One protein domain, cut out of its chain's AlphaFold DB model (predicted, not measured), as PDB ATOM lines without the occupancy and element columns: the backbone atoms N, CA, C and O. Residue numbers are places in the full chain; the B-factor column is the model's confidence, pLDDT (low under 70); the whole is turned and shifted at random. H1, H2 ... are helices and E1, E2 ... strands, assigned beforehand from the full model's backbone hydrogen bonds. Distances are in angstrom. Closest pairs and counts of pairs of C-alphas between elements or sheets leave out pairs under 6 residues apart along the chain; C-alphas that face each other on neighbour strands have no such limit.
ATOM      1  N   GLN A 315     154.732 111.879 137.874       63.16
ATOM      2  CA  GLN A 315     153.600 112.336 137.071       63.16
ATOM      3  C   GLN A 315     152.938 113.564 137.686       63.16
ATOM      4  O   GLN A 315     152.995 113.810 138.892       63.16
ATOM      5  N   GLN A 316     152.270 114.341 136.833       52.62
ATOM      6  CA  GLN A 316     151.429 115.443 137.277       52.62
ATOM      7  C   GLN A 316     150.267 114.873 138.106       52.62
ATOM      8  O   GLN A 316     149.385 114.216 137.558       52.62
ATOM      9  N   GLY A 317     150.286 115.110 139.420       56.88
ATOM     10  CA  GLY A 317     149.324 114.537 140.370       56.88
ATOM     11  C   GLY A 317     149.930 113.554 141.375       56.88
ATOM     12  O   GLY A 317     149.229 113.168 142.307       56.88
ATOM     13  N   ASP A 318     151.216 113.199 141.246       61.97
ATOM     14  CA  ASP A 318     151.954 112.596 142.361       61.97
ATOM     15  C   ASP A 318     151.893 113.560 143.557       61.97
ATOM     16  O   ASP A 318     152.085 114.769 143.393       61.97
ATOM     17  N   GLY A 319     151.579 113.044 144.750       55.00
ATOM     18  CA  GLY A 319     151.066 113.828 145.888       55.00
ATOM     19  C   GLY A 319     151.976 114.936 146.446       55.00
ATOM     20  O   GLY A 319     151.588 115.617 147.389       55.00
ATOM     21  N   CYS A 320     153.186 115.108 145.906       61.47
ATOM     22  CA  CYS A 320     154.261 115.948 146.442       61.47
ATOM     23  C   CYS A 320     155.371 116.165 145.385       61.47
ATOM     24  O   CYS A 320     156.546 115.892 145.637       61.47
ATOM     25  N   TYR A 321     155.012 116.611 144.175       58.41
ATOM     26  CA  TYR A 321     155.983 117.016 143.146       58.41
ATOM     27  C   TYR A 321     156.464 118.458 143.373       58.41
ATOM     28  O   TYR A 321     155.675 119.398 143.245       58.41
ATOM     29  N   LEU A 322     157.758 118.643 143.662       60.34
ATOM     30  CA  LEU A 322     158.394 119.963 143.689       60.34
ATOM     31  C   LEU A 322     159.263 120.169 142.436       60.34
ATOM     32  O   LEU A 322     160.332 119.562 142.333       60.34
ATOM     33  N   PRO A 323     158.853 121.038 141.489       54.69
ATOM     34  CA  PRO A 323     159.639 121.332 140.286       54.69
ATOM     35  C   PRO A 323     160.899 122.164 140.572       54.69
ATOM     36  O   PRO A 323     161.743 122.328 139.693       54.69
ATOM     37  N   THR A 324     161.020 122.715 141.780       55.00
ATOM     38  CA  THR A 324     162.119 123.578 142.219       55.00
ATOM     39  C   THR A 324     162.597 123.172 143.605       55.00
ATOM     40  O   THR A 324     161.850 122.588 144.385       55.00
ATOM     41  N   SER A 325     163.828 123.545 143.936       52.34
ATOM     42  CA  SER A 325     164.447 123.302 145.244       52.34
ATOM     43  C   SER A 325     163.949 124.217 146.372       52.34
ATOM     44  O   SER A 325     164.411 124.097 147.505       52.34
ATOM     45  N   GLU A 326     163.045 125.149 146.065       41.25
ATOM     46  CA  GLU A 326     162.397 126.036 147.030       41.25
ATOM     47  C   GLU A 326     161.001 125.504 147.391       41.25
ATOM     48  O   GLU A 326     160.218 125.158 146.504       41.25
ATOM     49  N   GLY A 327     160.694 125.469 148.694       45.06
ATOM     50  CA  GLY A 327     159.398 125.060 149.245       45.06
ATOM     51  C   GLY A 327     159.516 124.036 150.380       45.06
ATOM     52  O   GLY A 327     160.448 123.240 150.419       45.06
ATOM     53  N   SER A 328     158.559 124.046 151.312       44.53
ATOM     54  CA  SER A 328     158.393 123.020 152.348       44.53
ATOM     55  C   SER A 328     157.198 122.131 151.998       44.53
ATOM     56  O   SER A 328     156.124 122.620 151.652       44.53
ATOM     57  N   LEU A 329     157.381 120.811 152.053       49.97
ATOM     58  CA  LEU A 329     156.300 119.843 151.858       49.97
ATOM     59  C   LEU A 329     155.859 119.304 153.211       49.97
ATOM     60  O   LEU A 329     156.643 118.634 153.886       49.97
ATOM     61  N   ASP A 330     154.606 119.566 153.584       43.41
ATOM     62  CA  ASP A 330     153.930 118.869 154.674       43.41
ATOM     63  C   ASP A 330     153.569 117.450 154.248       43.41
ATOM     64  O   ASP A 330     152.635 117.181 153.499       43.41
ATOM     65  N   ILE A 331     154.393 116.534 154.733       50.81
ATOM     66  CA  ILE A 331     154.288 115.100 154.547       50.81
ATOM     67  C   ILE A 331     153.447 114.580 155.701       50.81
ATOM     68  O   ILE A 331     153.969 114.304 156.776       50.81
ATOM     69  N   VAL A 332     152.135 114.505 155.508       41.25
ATOM     70  CA  VAL A 332     151.226 113.983 156.545       41.25
ATOM     71  C   VAL A 332     150.679 112.596 156.176       41.25
ATOM     72  O   VAL A 332     149.972 111.992 156.969       41.25
ATOM     73  N   ASP A 333     151.047 112.027 155.019       46.34
ATOM     74  CA  ASP A 333     150.420 110.783 154.530       46.34
ATOM     75  C   ASP A 333     151.407 109.733 153.959       46.34
ATOM     76  O   ASP A 333     151.050 108.881 153.152       46.34
ATOM     77  N   GLN A 334     152.687 109.777 154.356       46.69
ATOM     78  CA  GLN A 334     153.725 108.839 153.872       46.69
ATOM     79  C   GLN A 334     153.704 107.448 154.536       46.69
ATOM     80  O   GLN A 334     154.452 106.565 154.119       46.69
ATOM     81  N   SER A 335     152.827 107.212 155.519       45.62
ATOM     82  CA  SER A 335     152.501 105.858 155.998       45.62
ATOM     83  C   SER A 335     151.512 105.125 155.086       45.62
ATOM     84  O   SER A 335     151.227 103.950 155.318       45.62
ATOM     85  N   THR A 336     150.970 105.798 154.068       47.34
ATOM     86  CA  THR A 336     150.035 105.192 153.124       47.34
ATOM     87  C   THR A 336     150.808 104.401 152.063       47.34
ATOM     88  O   THR A 336     151.660 104.967 151.368       47.34
ATOM     89  N   PRO A 337     150.553 103.085 151.919       51.69
ATOM     90  CA  PRO A 337     151.137 102.280 150.851       51.69
ATOM     91  C   PRO A 337     150.950 102.957 149.485       51.69
ATOM     92  O   PRO A 337     149.830 103.307 149.114       51.69
ATOM     93  N   GLY A 338     152.043 103.153 148.742       54.84
ATOM     94  CA  GLY A 338     152.021 103.789 147.421       54.84
ATOM     95  C   GLY A 338     152.221 105.310 147.395       54.84
ATOM     96  O   GLY A 338     152.067 105.902 146.325       54.84
ATOM     97  N   ALA A 339     152.585 105.952 148.514       59.00
ATOM     98  CA  ALA A 339     153.010 107.354 148.518       59.00
ATOM     99  C   ALA A 339     154.273 107.560 147.657       59.00
ATOM    100  O   ALA A 339     155.271 106.851 147.805       59.00
ATOM    101  N   VAL A 340     154.222 108.542 146.754       68.31
ATOM    102  CA  VAL A 340     155.292 108.869 145.803       68.31
ATOM    103  C   VAL A 340     155.569 110.370 145.873       68.31
ATOM    104  O   VAL A 340     154.717 111.171 145.492       68.31
ATOM    105  N   CYS A 341     156.755 110.737 146.368       73.62
ATOM    106  CA  CYS A 341     157.232 112.125 146.467       73.62
ATOM    107  C   CYS A 341     158.544 112.308 145.720       73.62
ATOM    108  O   CYS A 341     159.345 111.373 145.678       73.62
ATOM    109  N   TRP A 342     158.776 113.515 145.195       79.56
ATOM    110  CA  TRP A 342     159.949 113.835 144.384       79.56
ATOM    111  C   TRP A 342     160.502 115.227 144.684       79.56
ATOM    112  O   TRP A 342     159.746 116.194 144.798       79.56
ATOM    113  N   TRP A 343     161.829 115.327 144.712       81.12
ATOM    114  CA  TRP A 343     162.572 116.563 144.926       81.12
ATOM    115  C   TRP A 343     163.619 116.749 143.833       81.12
ATOM    116  O   TRP A 343     164.478 115.889 143.639       81.12
ATOM    117  N   HIS A 344     163.568 117.894 143.153       81.62
ATOM    118  CA  HIS A 344     164.670 118.391 142.333       81.62
ATOM    119  C   HIS A 344     165.597 119.241 143.211       81.62
ATOM    120  O   HIS A 344     165.260 120.360 143.604       81.62
ATOM    121  N   MET A 345     166.762 118.692 143.540       83.38
ATOM    122  CA  MET A 345     167.746 119.305 144.435       83.38
ATOM    123  C   MET A 345     168.507 120.438 143.721       83.38
ATOM    124  O   MET A 345     168.669 120.413 142.499       83.38
ATOM    125  N   LYS A 346     169.045 121.428 144.457       82.94
ATOM    126  CA  LYS A 346     169.828 122.539 143.853       82.94
ATOM    127  C   LYS A 346     171.080 122.071 143.122       82.94
ATOM    128  O   LYS A 346     171.522 122.739 142.192       82.94
ATOM    129  N   ASN A 347     171.653 120.942 143.529       82.50
ATOM    130  CA  ASN A 347     172.813 120.348 142.869       82.50
ATOM    131  C   ASN A 347     172.455 119.547 141.600       82.50
ATOM    132  O   ASN A 347     173.342 118.940 141.005       82.50
ATOM    133  N   GLY A 348     171.183 119.543 141.185       81.62
ATOM    134  CA  GLY A 348     170.700 118.858 139.986       81.62
ATOM    135  C   GLY A 348     170.309 117.395 140.199       81.62
ATOM    136  O   GLY A 348     169.807 116.772 139.269       81.62
ATOM    137  N   ALA A 349     170.497 116.832 141.398       86.44
ATOM    138  CA  ALA A 349     170.015 115.488 141.694       86.44
ATOM    139  C   ALA A 349     168.483 115.455 141.782       86.44
ATOM    140  O   ALA A 349     167.845 116.425 142.197       86.44
ATOM    141  N   VAL A 350     167.899 114.307 141.451       88.75
ATOM    142  CA  VAL A 350     166.485 114.030 141.704       88.75
ATOM    143  C   VAL A 350     166.405 112.955 142.769       88.75
ATOM    144  O   VAL A 350     167.032 111.909 142.643       88.75
ATOM    145  N   VAL A 351     165.644 113.194 143.826       88.69
ATOM    146  CA  VAL A 351     165.429 112.213 144.895       88.69
ATOM    147  C   VAL A 351     163.940 111.938 144.991       88.69
ATOM    148  O   VAL A 351     163.133 112.834 144.765       88.69
ATOM    149  N   GLY A 352     163.557 110.703 145.299       84.25
ATOM    150  CA  GLY A 352     162.159 110.357 145.489       84.25
ATOM    151  C   GLY A 352     161.939 109.231 146.486       84.25
ATOM    152  O   GLY A 352     162.804 108.376 146.674       84.25
ATOM    153  N   VAL A 353     160.770 109.241 147.126       81.06
ATOM    154  CA  VAL A 353     160.305 108.152 147.996       81.06
ATOM    155  C   VAL A 353     159.442 107.201 147.176       81.06
ATOM    156  O   VAL A 353     158.516 107.634 146.492       81.06
ATOM    157  N   HIS A 354     159.745 105.907 147.251       74.88
ATOM    158  CA  HIS A 354     158.990 104.844 146.594       74.88
ATOM    159  C   HIS A 354     158.949 103.595 147.480       74.88
ATOM    160  O   HIS A 354     159.995 103.043 147.818       74.88
ATOM    161  N   ASP A 355     157.750 103.156 147.869       72.50
ATOM    162  CA  ASP A 355     157.523 101.983 148.732       72.50
ATOM    163  C   ASP A 355     158.379 101.978 150.012       72.50
ATOM    164  O   ASP A 355     158.913 100.947 150.437       72.50
ATOM    165  N   GLY A 356     158.536 103.159 150.619       75.56
ATOM    166  CA  GLY A 356     159.352 103.377 151.815       75.56
ATOM    167  C   GLY A 356     160.861 103.443 151.559       75.56
ATOM    168  O   GLY A 356     161.624 103.589 152.501       75.56
ATOM    169  N   LEU A 357     161.328 103.339 150.315       82.88
ATOM    170  CA  LEU A 357     162.732 103.537 149.953       82.88
ATOM    171  C   LEU A 357     162.949 104.981 149.506       82.88
ATOM    172  O   LEU A 357     162.195 105.485 148.676       82.88
ATOM    173  N   LEU A 358     164.015 105.620 149.985       88.31
ATOM    174  CA  LEU A 358     164.475 106.894 149.437       88.31
ATOM    175  C   LEU A 358     165.508 106.605 148.349       88.31
ATOM    176  O   LEU A 358     166.531 105.984 148.630       88.31
ATOM    177  N   VAL A 359     165.251 107.022 147.113       89.62
ATOM    178  CA  VAL A 359     166.034 106.654 145.925       89.62
ATOM    179  C   VAL A 359     166.463 107.911 145.175       89.62
ATOM    180  O   VAL A 359     165.686 108.846 145.020       89.62
ATOM    181  N   GLU A 360     167.708 107.930 144.709       92.00
ATOM    182  CA  GLU A 360     168.219 108.941 143.788       92.00
ATOM    183  C   GLU A 360     167.915 108.511 142.352       92.00
ATOM    184  O   GLU A 360     168.053 107.337 142.001       92.00
ATOM    185  N   TYR A 361     167.548 109.469 141.513       90.31
ATOM    186  CA  TYR A 361     167.193 109.301 140.117       90.31
ATOM    187  C   TYR A 361     168.019 110.231 139.238       90.31
ATOM    188  O   TYR A 361     168.476 111.299 139.641       90.31
ATOM    189  N   ASP A 362     168.213 109.788 138.006       90.19
ATOM    190  CA  ASP A 362     168.921 110.530 136.981       90.19
ATOM    191  C   ASP A 362     168.014 111.642 136.440       90.19
ATOM    192  O   ASP A 362     166.897 111.364 136.018       90.19
ATOM    193  N   ASP A 363     168.470 112.894 136.441       86.50
ATOM    194  CA  ASP A 363     167.622 114.049 136.093       86.50
ATOM    195  C   ASP A 363     167.142 114.072 134.630       86.50
ATOM    196  O   ASP A 363     166.080 114.614 134.337       86.50
ATOM    197  N   GLU A 364     167.885 113.455 133.708       87.69
ATOM    198  CA  GLU A 364     167.534 113.414 132.285       87.69
ATOM    199  C   GLU A 364     166.608 112.243 131.946       87.69
ATOM    200  O   GLU A 364     165.699 112.377 131.125       87.69
ATOM    201  N   THR A 365     166.858 111.075 132.536       87.44
ATOM    202  CA  THR A 365     166.149 109.837 132.176       87.44
ATOM    203  C   THR A 365     165.089 109.417 133.191       87.44
ATOM    204  O   THR A 365     164.251 108.567 132.878       87.44
ATOM    205  N   LEU A 366     165.137 109.984 134.401       85.94
ATOM    206  CA  LEU A 366     164.328 109.627 135.571       85.94
ATOM    207  C   LEU A 366     164.402 108.133 135.917       85.94
ATOM    208  O   LEU A 366     163.491 107.566 136.516       85.94
ATOM    209  N   ALA A 367     165.499 107.482 135.529       89.00
ATOM    210  CA  ALA A 367     165.814 106.125 135.933       89.00
ATOM    211  C   ALA A 367     166.539 106.141 137.292       89.00
ATOM    212  O   ALA A 367     167.330 107.053 137.550       89.00
ATOM    213  N   PRO A 368     166.309 105.141 138.159       90.00
ATOM    214  CA  PRO A 368     166.948 105.066 139.464       90.00
ATOM    215  C   PRO A 368     168.461 104.925 139.306       90.00
ATOM    216  O   PRO A 368     168.952 104.056 138.577       90.00
ATOM    217  N   VAL A 369     169.172 105.787 140.022       91.88
ATOM    218  CA  VAL A 369     170.623 105.782 140.199       91.88
ATOM    219  C   VAL A 369     170.998 104.848 141.340       91.88
ATOM    220  O   VAL A 369     171.872 104.002 141.191       91.88
ATOM    221  N   GLY A 370     170.335 104.976 142.486       91.25
ATOM    222  CA  GLY A 370     170.641 104.126 143.623       91.25
ATOM    223  C   GLY A 370     169.890 104.495 144.887       91.25
ATOM    224  O   GLY A 370     169.252 105.540 144.981       91.25
ATOM    225  N   LEU A 371     169.961 103.601 145.868       91.31
ATOM    226  CA  LEU A 371     169.289 103.780 147.149       91.31
ATOM    227  C   LEU A 371     170.003 104.858 147.982       91.31
ATOM    228  O   LEU A 371     171.218 104.805 148.137       91.31
ATOM    229  N   VAL A 372     169.260 105.817 148.524       92.38
ATOM    230  CA  VAL A 372     169.743 106.846 149.464       92.38
ATOM    231  C   VAL A 372     169.551 106.373 150.903       92.38
ATOM    232  O   VAL A 372     170.498 106.415 151.685       92.38
ATOM    233  N   ALA A 373     168.355 105.876 151.234       89.50
ATOM    234  CA  ALA A 373     168.003 105.364 152.560       89.50
ATOM    235  C   ALA A 373     167.039 104.172 152.446       89.50
ATOM    236  O   ALA A 373     166.154 104.164 151.583       89.50
ATOM    237  N   ALA A 374     167.230 103.146 153.282       86.94
ATOM    238  CA  ALA A 374     166.420 101.931 153.258       86.94
ATOM    239  C   ALA A 374     165.061 102.132 153.950       86.94
ATOM    240  O   ALA A 374     164.843 103.130 154.629       86.94
ATOM    241  N   LYS A 375     164.154 101.149 153.823       83.56
ATOM    242  CA  LYS A 375     162.818 101.219 154.442       83.56
ATOM    243  C   LYS A 375     162.887 101.490 155.940       83.56
ATOM    244  O   LYS A 375     162.165 102.350 156.419       83.56
ATOM    245  N   ASP A 376     163.792 100.821 156.647       84.06
ATOM    246  CA  ASP A 376     163.960 100.997 158.094       84.06
ATOM    247  C   ASP A 376     164.493 102.387 158.468       84.06
ATOM    248  O   ASP A 376     164.185 102.889 159.544       84.06
ATOM    249  N   ASP A 377     165.255 103.031 157.576       84.38
ATOM    250  CA  ASP A 377     165.752 104.390 157.793       84.38
ATOM    251  C   ASP A 377     164.658 105.441 157.573       84.38
ATOM    252  O   ASP A 377     164.694 106.502 158.191       84.38
ATOM    253  N   VAL A 378     163.712 105.177 156.671       83.31
ATOM    254  CA  VAL A 378     162.621 106.102 156.322       83.31
ATOM    255  C   VAL A 378     161.394 105.882 157.209       83.31
ATOM    256  O   VAL A 378     160.626 106.811 157.446       83.31
ATOM    257  N   LYS A 379     161.203 104.663 157.716       80.69
ATOM    258  CA  LYS A 379     160.059 104.279 158.540       80.69
ATOM    259  C   LYS A 379     159.905 105.211 159.744       80.69
ATOM    260  O   LYS A 379     160.867 105.486 160.454       80.69
ATOM    261  N   ASP A 380     158.672 105.667 159.970       77.62
ATOM    262  CA  ASP A 380     158.296 106.572 161.066       77.62
ATOM    263  C   ASP A 380     159.085 107.907 161.069       77.62
ATOM    264  O   ASP A 380     159.186 108.589 162.096       77.62
ATOM    265  N   ARG A 381     159.651 108.294 159.913       80.56
ATOM    266  CA  ARG A 381     160.350 109.565 159.696       80.56
ATOM    267  C   ARG A 381     159.762 110.340 158.519       80.56
ATOM    268  O   ARG A 381     159.289 109.771 157.540       80.56
ATOM    269  N   ARG A 382     159.849 111.663 158.605       78.25
ATOM    270  CA  ARG A 382     159.487 112.623 157.561       78.25
ATOM    271  C   ARG A 382     160.727 113.024 156.760       78.25
ATOM    272  O   ARG A 382     161.756 113.320 157.357       78.25
ATOM    273  N   VAL A 383     160.629 113.058 155.428       80.38
ATOM    274  CA  VAL A 383     161.737 113.462 154.537       80.38
ATOM    275  C   VAL A 383     161.620 114.943 154.163       80.38
ATOM    276  O   VAL A 383     160.738 115.326 153.407       80.38
ATOM    277  N   GLU A 384     162.514 115.791 154.648       81.56
ATOM    278  CA  GLU A 384     162.543 117.229 154.356       81.56
ATOM    279  C   GLU A 384     163.781 117.589 153.527       81.56
ATOM    280  O   GLU A 384     164.823 116.942 153.634       81.56
ATOM    281  N   VAL A 385     163.685 118.644 152.717       81.69
ATOM    282  CA  VAL A 385     164.849 119.303 152.109       81.69
ATOM    283  C   VAL A 385     165.118 120.572 152.913       81.69
ATOM    284  O   VAL A 385     164.198 121.358 153.139       81.69
ATOM    285  N   ALA A 386     166.351 120.758 153.380       83.25
ATOM    286  CA  ALA A 386     166.741 121.945 154.137       83.25
ATOM    287  C   ALA A 386     166.746 123.210 153.254       83.25
ATOM    288  O   ALA A 386     166.756 123.131 152.027       83.25
ATOM    289  N   GLU A 387     166.801 124.396 153.872       77.00
ATOM    290  CA  GLU A 387     166.797 125.693 153.160       77.00
ATOM    291  C   GLU A 387     167.959 125.852 152.162       77.00
ATOM    292  O   GLU A 387     167.850 126.555 151.147       77.00
ATOM    293  N   ASP A 388     169.075 125.166 152.415       79.88
ATOM    294  CA  ASP A 388     170.208 125.129 151.495       79.88
ATOM    295  C   ASP A 388     169.848 124.483 150.143       79.88
ATOM    296  O   ASP A 388     170.499 124.781 149.144       79.88
ATOM    297  N   GLY A 389     168.763 123.705 150.061       78.94
ATOM    298  CA  GLY A 389     168.288 123.014 148.864       78.94
ATOM    299  C   GLY A 389     169.135 121.804 148.455       78.94
ATOM    300  O   GLY A 389     168.982 121.311 147.335       78.94
ATOM    301  N   VAL A 390     170.046 121.349 149.321       85.50
ATOM    302  CA  VAL A 390     170.955 120.212 149.093       85.50
ATOM    303  C   VAL A 390     170.973 119.219 150.252       85.50
ATOM    304  O   VAL A 390     171.284 118.053 150.031       85.50
ATOM    305  N   THR A 391     170.617 119.604 151.467       88.62
ATOM    306  CA  THR A 391     170.583 118.673 152.596       88.62
ATOM    307  C   THR A 391     169.219 118.000 152.687       88.62
ATOM    308  O   THR A 391     168.185 118.668 152.679       88.62
ATOM    309  N   LEU A 392     169.211 116.668 152.783       89.00
ATOM    310  CA  LEU A 392     168.014 115.885 153.090       89.00
ATOM    311  C   LEU A 392     167.963 115.603 154.592       89.00
ATOM    312  O   LEU A 392     168.966 115.207 155.180       89.00
ATOM    313  N   ILE A 393     166.797 115.762 155.208       88.69
ATOM    314  CA  ILE A 393     166.578 115.528 156.636       88.69
ATOM    315  C   ILE A 393     165.512 114.445 156.786       88.69
ATOM    316  O   ILE A 393     164.385 114.616 156.339       88.69
ATOM    317  N   LEU A 394     165.848 113.334 157.439       88.50
ATOM    318  CA  LEU A 394     164.887 112.329 157.891       88.50
ATOM    319  C   LEU A 394     164.524 112.627 159.346       88.50
ATOM    320  O   LEU A 394     165.213 112.182 160.264       88.50
ATOM    321  N   ARG A 395     163.468 113.408 159.568       85.50
ATOM    322  CA  ARG A 395     163.023 113.859 160.894       85.50
ATOM    323  C   ARG A 395     162.121 112.820 161.551       85.50
ATOM    324  O   ARG A 395     161.115 112.430 160.972       85.50
ATOM    325  N   SER A 396     162.441 112.400 162.774       82.88
ATOM    326  CA  SER A 396     161.536 111.565 163.576       82.88
ATOM    327  C   SER A 396     160.717 112.441 164.524       82.88
ATOM    328  O   SER A 396     161.284 113.186 165.322       82.88
ATOM    329  N   GLU A 397     159.386 112.347 164.457       75.44
ATOM    330  CA  GLU A 397     158.494 113.100 165.352       75.44
ATOM    331  C   GLU A 397     158.463 112.513 166.771       75.44
ATOM    332  O   GLU A 397     158.382 113.247 167.754       75.44
ATOM    333  N   SER A 398     158.575 111.189 166.891       78.25
ATOM    334  CA  SER A 398     158.557 110.484 168.177       78.25
ATOM    335  C   SER A 398     159.903 110.494 168.905       78.25
ATOM    336  O   SER A 398     159.944 110.245 170.109       78.25
ATOM    337  N   ASN A 399     161.008 110.735 168.194       78.62
ATOM    338  CA  ASN A 399     162.349 110.765 168.767       78.62
ATOM    339  C   ASN A 399     163.227 111.817 168.062       78.62
ATOM    340  O   ASN A 399     163.889 111.487 167.078       78.62
ATOM    341  N   PRO A 400     163.298 113.060 168.573       73.81
ATOM    342  CA  PRO A 400     164.101 114.119 167.962       73.81
ATOM    343  C   PRO A 400     165.586 113.764 167.776       73.81
ATOM    344  O   PRO A 400     166.173 114.153 166.767       73.81
ATOM    345  N   GLU A 401     166.175 112.971 168.684       72.62
ATOM    346  CA  GLU A 401     167.564 112.479 168.576       72.62
ATOM    347  C   GLU A 401     167.753 111.461 167.438       72.62
ATOM    348  O   GLU A 401     168.872 111.196 167.009       72.62
ATOM    349  N   GLY A 402     166.660 110.894 166.922       72.94
ATOM    350  CA  GLY A 402     166.642 109.974 165.788       72.94
ATOM    351  C   GLY A 402     166.579 110.654 164.418       72.94
ATOM    352  O   GLY A 402     166.373 109.945 163.431       72.94
ATOM    353  N   THR A 403     166.709 111.983 164.355       83.94
ATOM    354  CA  THR A 403     166.759 112.750 163.101       83.94
ATOM    355  C   THR A 403     168.081 112.505 162.376       83.94
ATOM    356  O   THR A 403     169.144 112.626 162.980       83.94
ATOM    357  N   LEU A 404     168.029 112.170 161.084       88.44
ATOM    358  CA  LEU A 404     169.225 111.955 160.264       88.44
ATOM    359  C   LEU A 404     169.375 113.050 159.215       88.44
ATOM    360  O   LEU A 404     168.447 113.312 158.457       88.44
ATOM    361  N   GLU A 405     170.570 113.617 159.119       90.56
ATOM    362  CA  GLU A 405     170.954 114.504 158.023       90.56
ATOM    363  C   GLU A 405     171.730 113.711 156.969       90.56
ATOM    364  O   GLU A 405     172.695 113.002 157.266       90.56
ATOM    365  N   ILE A 406     171.300 113.822 155.717       92.38
ATOM    366  CA  ILE A 406     171.901 113.159 154.568       92.38
ATOM    367  C   ILE A 406     172.446 114.237 153.639       92.38
ATOM    368  O   ILE A 406     171.712 114.903 152.905       92.38
ATOM    369  N   LEU A 407     173.770 114.362 153.655       92.56
ATOM    370  CA  LEU A 407     174.521 115.209 152.738       92.56
ATOM    371  C   LEU A 407     174.851 114.452 151.438       92.56
ATOM    372  O   LEU A 407     175.049 113.222 151.471       92.56
TER     373      LEU A 407
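What this domain is: This is residues 315 to 407 of the 445 residues of the protein "Hypothetical protein" of Lotharella globosa (UniProt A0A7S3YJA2). Two small sheets stand partly face to face like the walls of a loose barrel left open along its sides: the strongly twisted sheet E1 to E5 is one wall, E6 to E8 the other, and the short helix H1 lies in the link from E5 to E6. The 93 printed residues hold eight named strands and one named helix, in the order E1 E2 E3 E4 E5 H1 E6 E7 E8; the sheet E1 E2 E3 E4 E5 is mixed, and E6 E7 E8 is antiparallel. The class is mostly strand, with under half of the residues in named elements. The whole is compact, with a radius of gyration of the C-alphas of 12.3 A, and spans 37 by 29 by 23 A.

How they stand to each other: Begin at edge strand E1, residues 320 to 322, parallel to E2, residues 341 to 344; N 342 and O 320 are 3.3 A apart. E2 opens a meander, each strand the antiparallel neighbour of the one before, with E3, 350 to 354, E4, 357 to 361, and E5, 368 to 373. Look for N 343 and O 351 at 2.8 A, N 361 and O 350 at 2.7 A, and N 372 and O 358 at 2.7 A. H1, residues 375 to 378, only grazes both sheets; it is too short for an O i to N i+4 pair, and its one O i to N i+3 pair is within hydrogen-bond range. E6, 381 to 385, E7, 392 to 396, and E8, 404 to 406, form a second meander, with N 384 and O 393 at 2.8 A and N 406 and O 392 at 2.8 A. E2 and E6 are only just apart, 8.0 A at the closest.

Where its parts are: Find C-alpha 320 at (154.261, 115.948, 146.442), where E1 begins. E5, E6 and E7 each run 13.1 A. E8 ends at C-alpha 406, (171.901, 113.159, 154.568).

The domain as a whole: The C-alphas farthest apart, of Glu 364 and Ser 398, are 37.1 A apart. The printed part has no cut; its long link is E1 to E2, 18 residues. Residues 315 to 340 have pLDDT under 70.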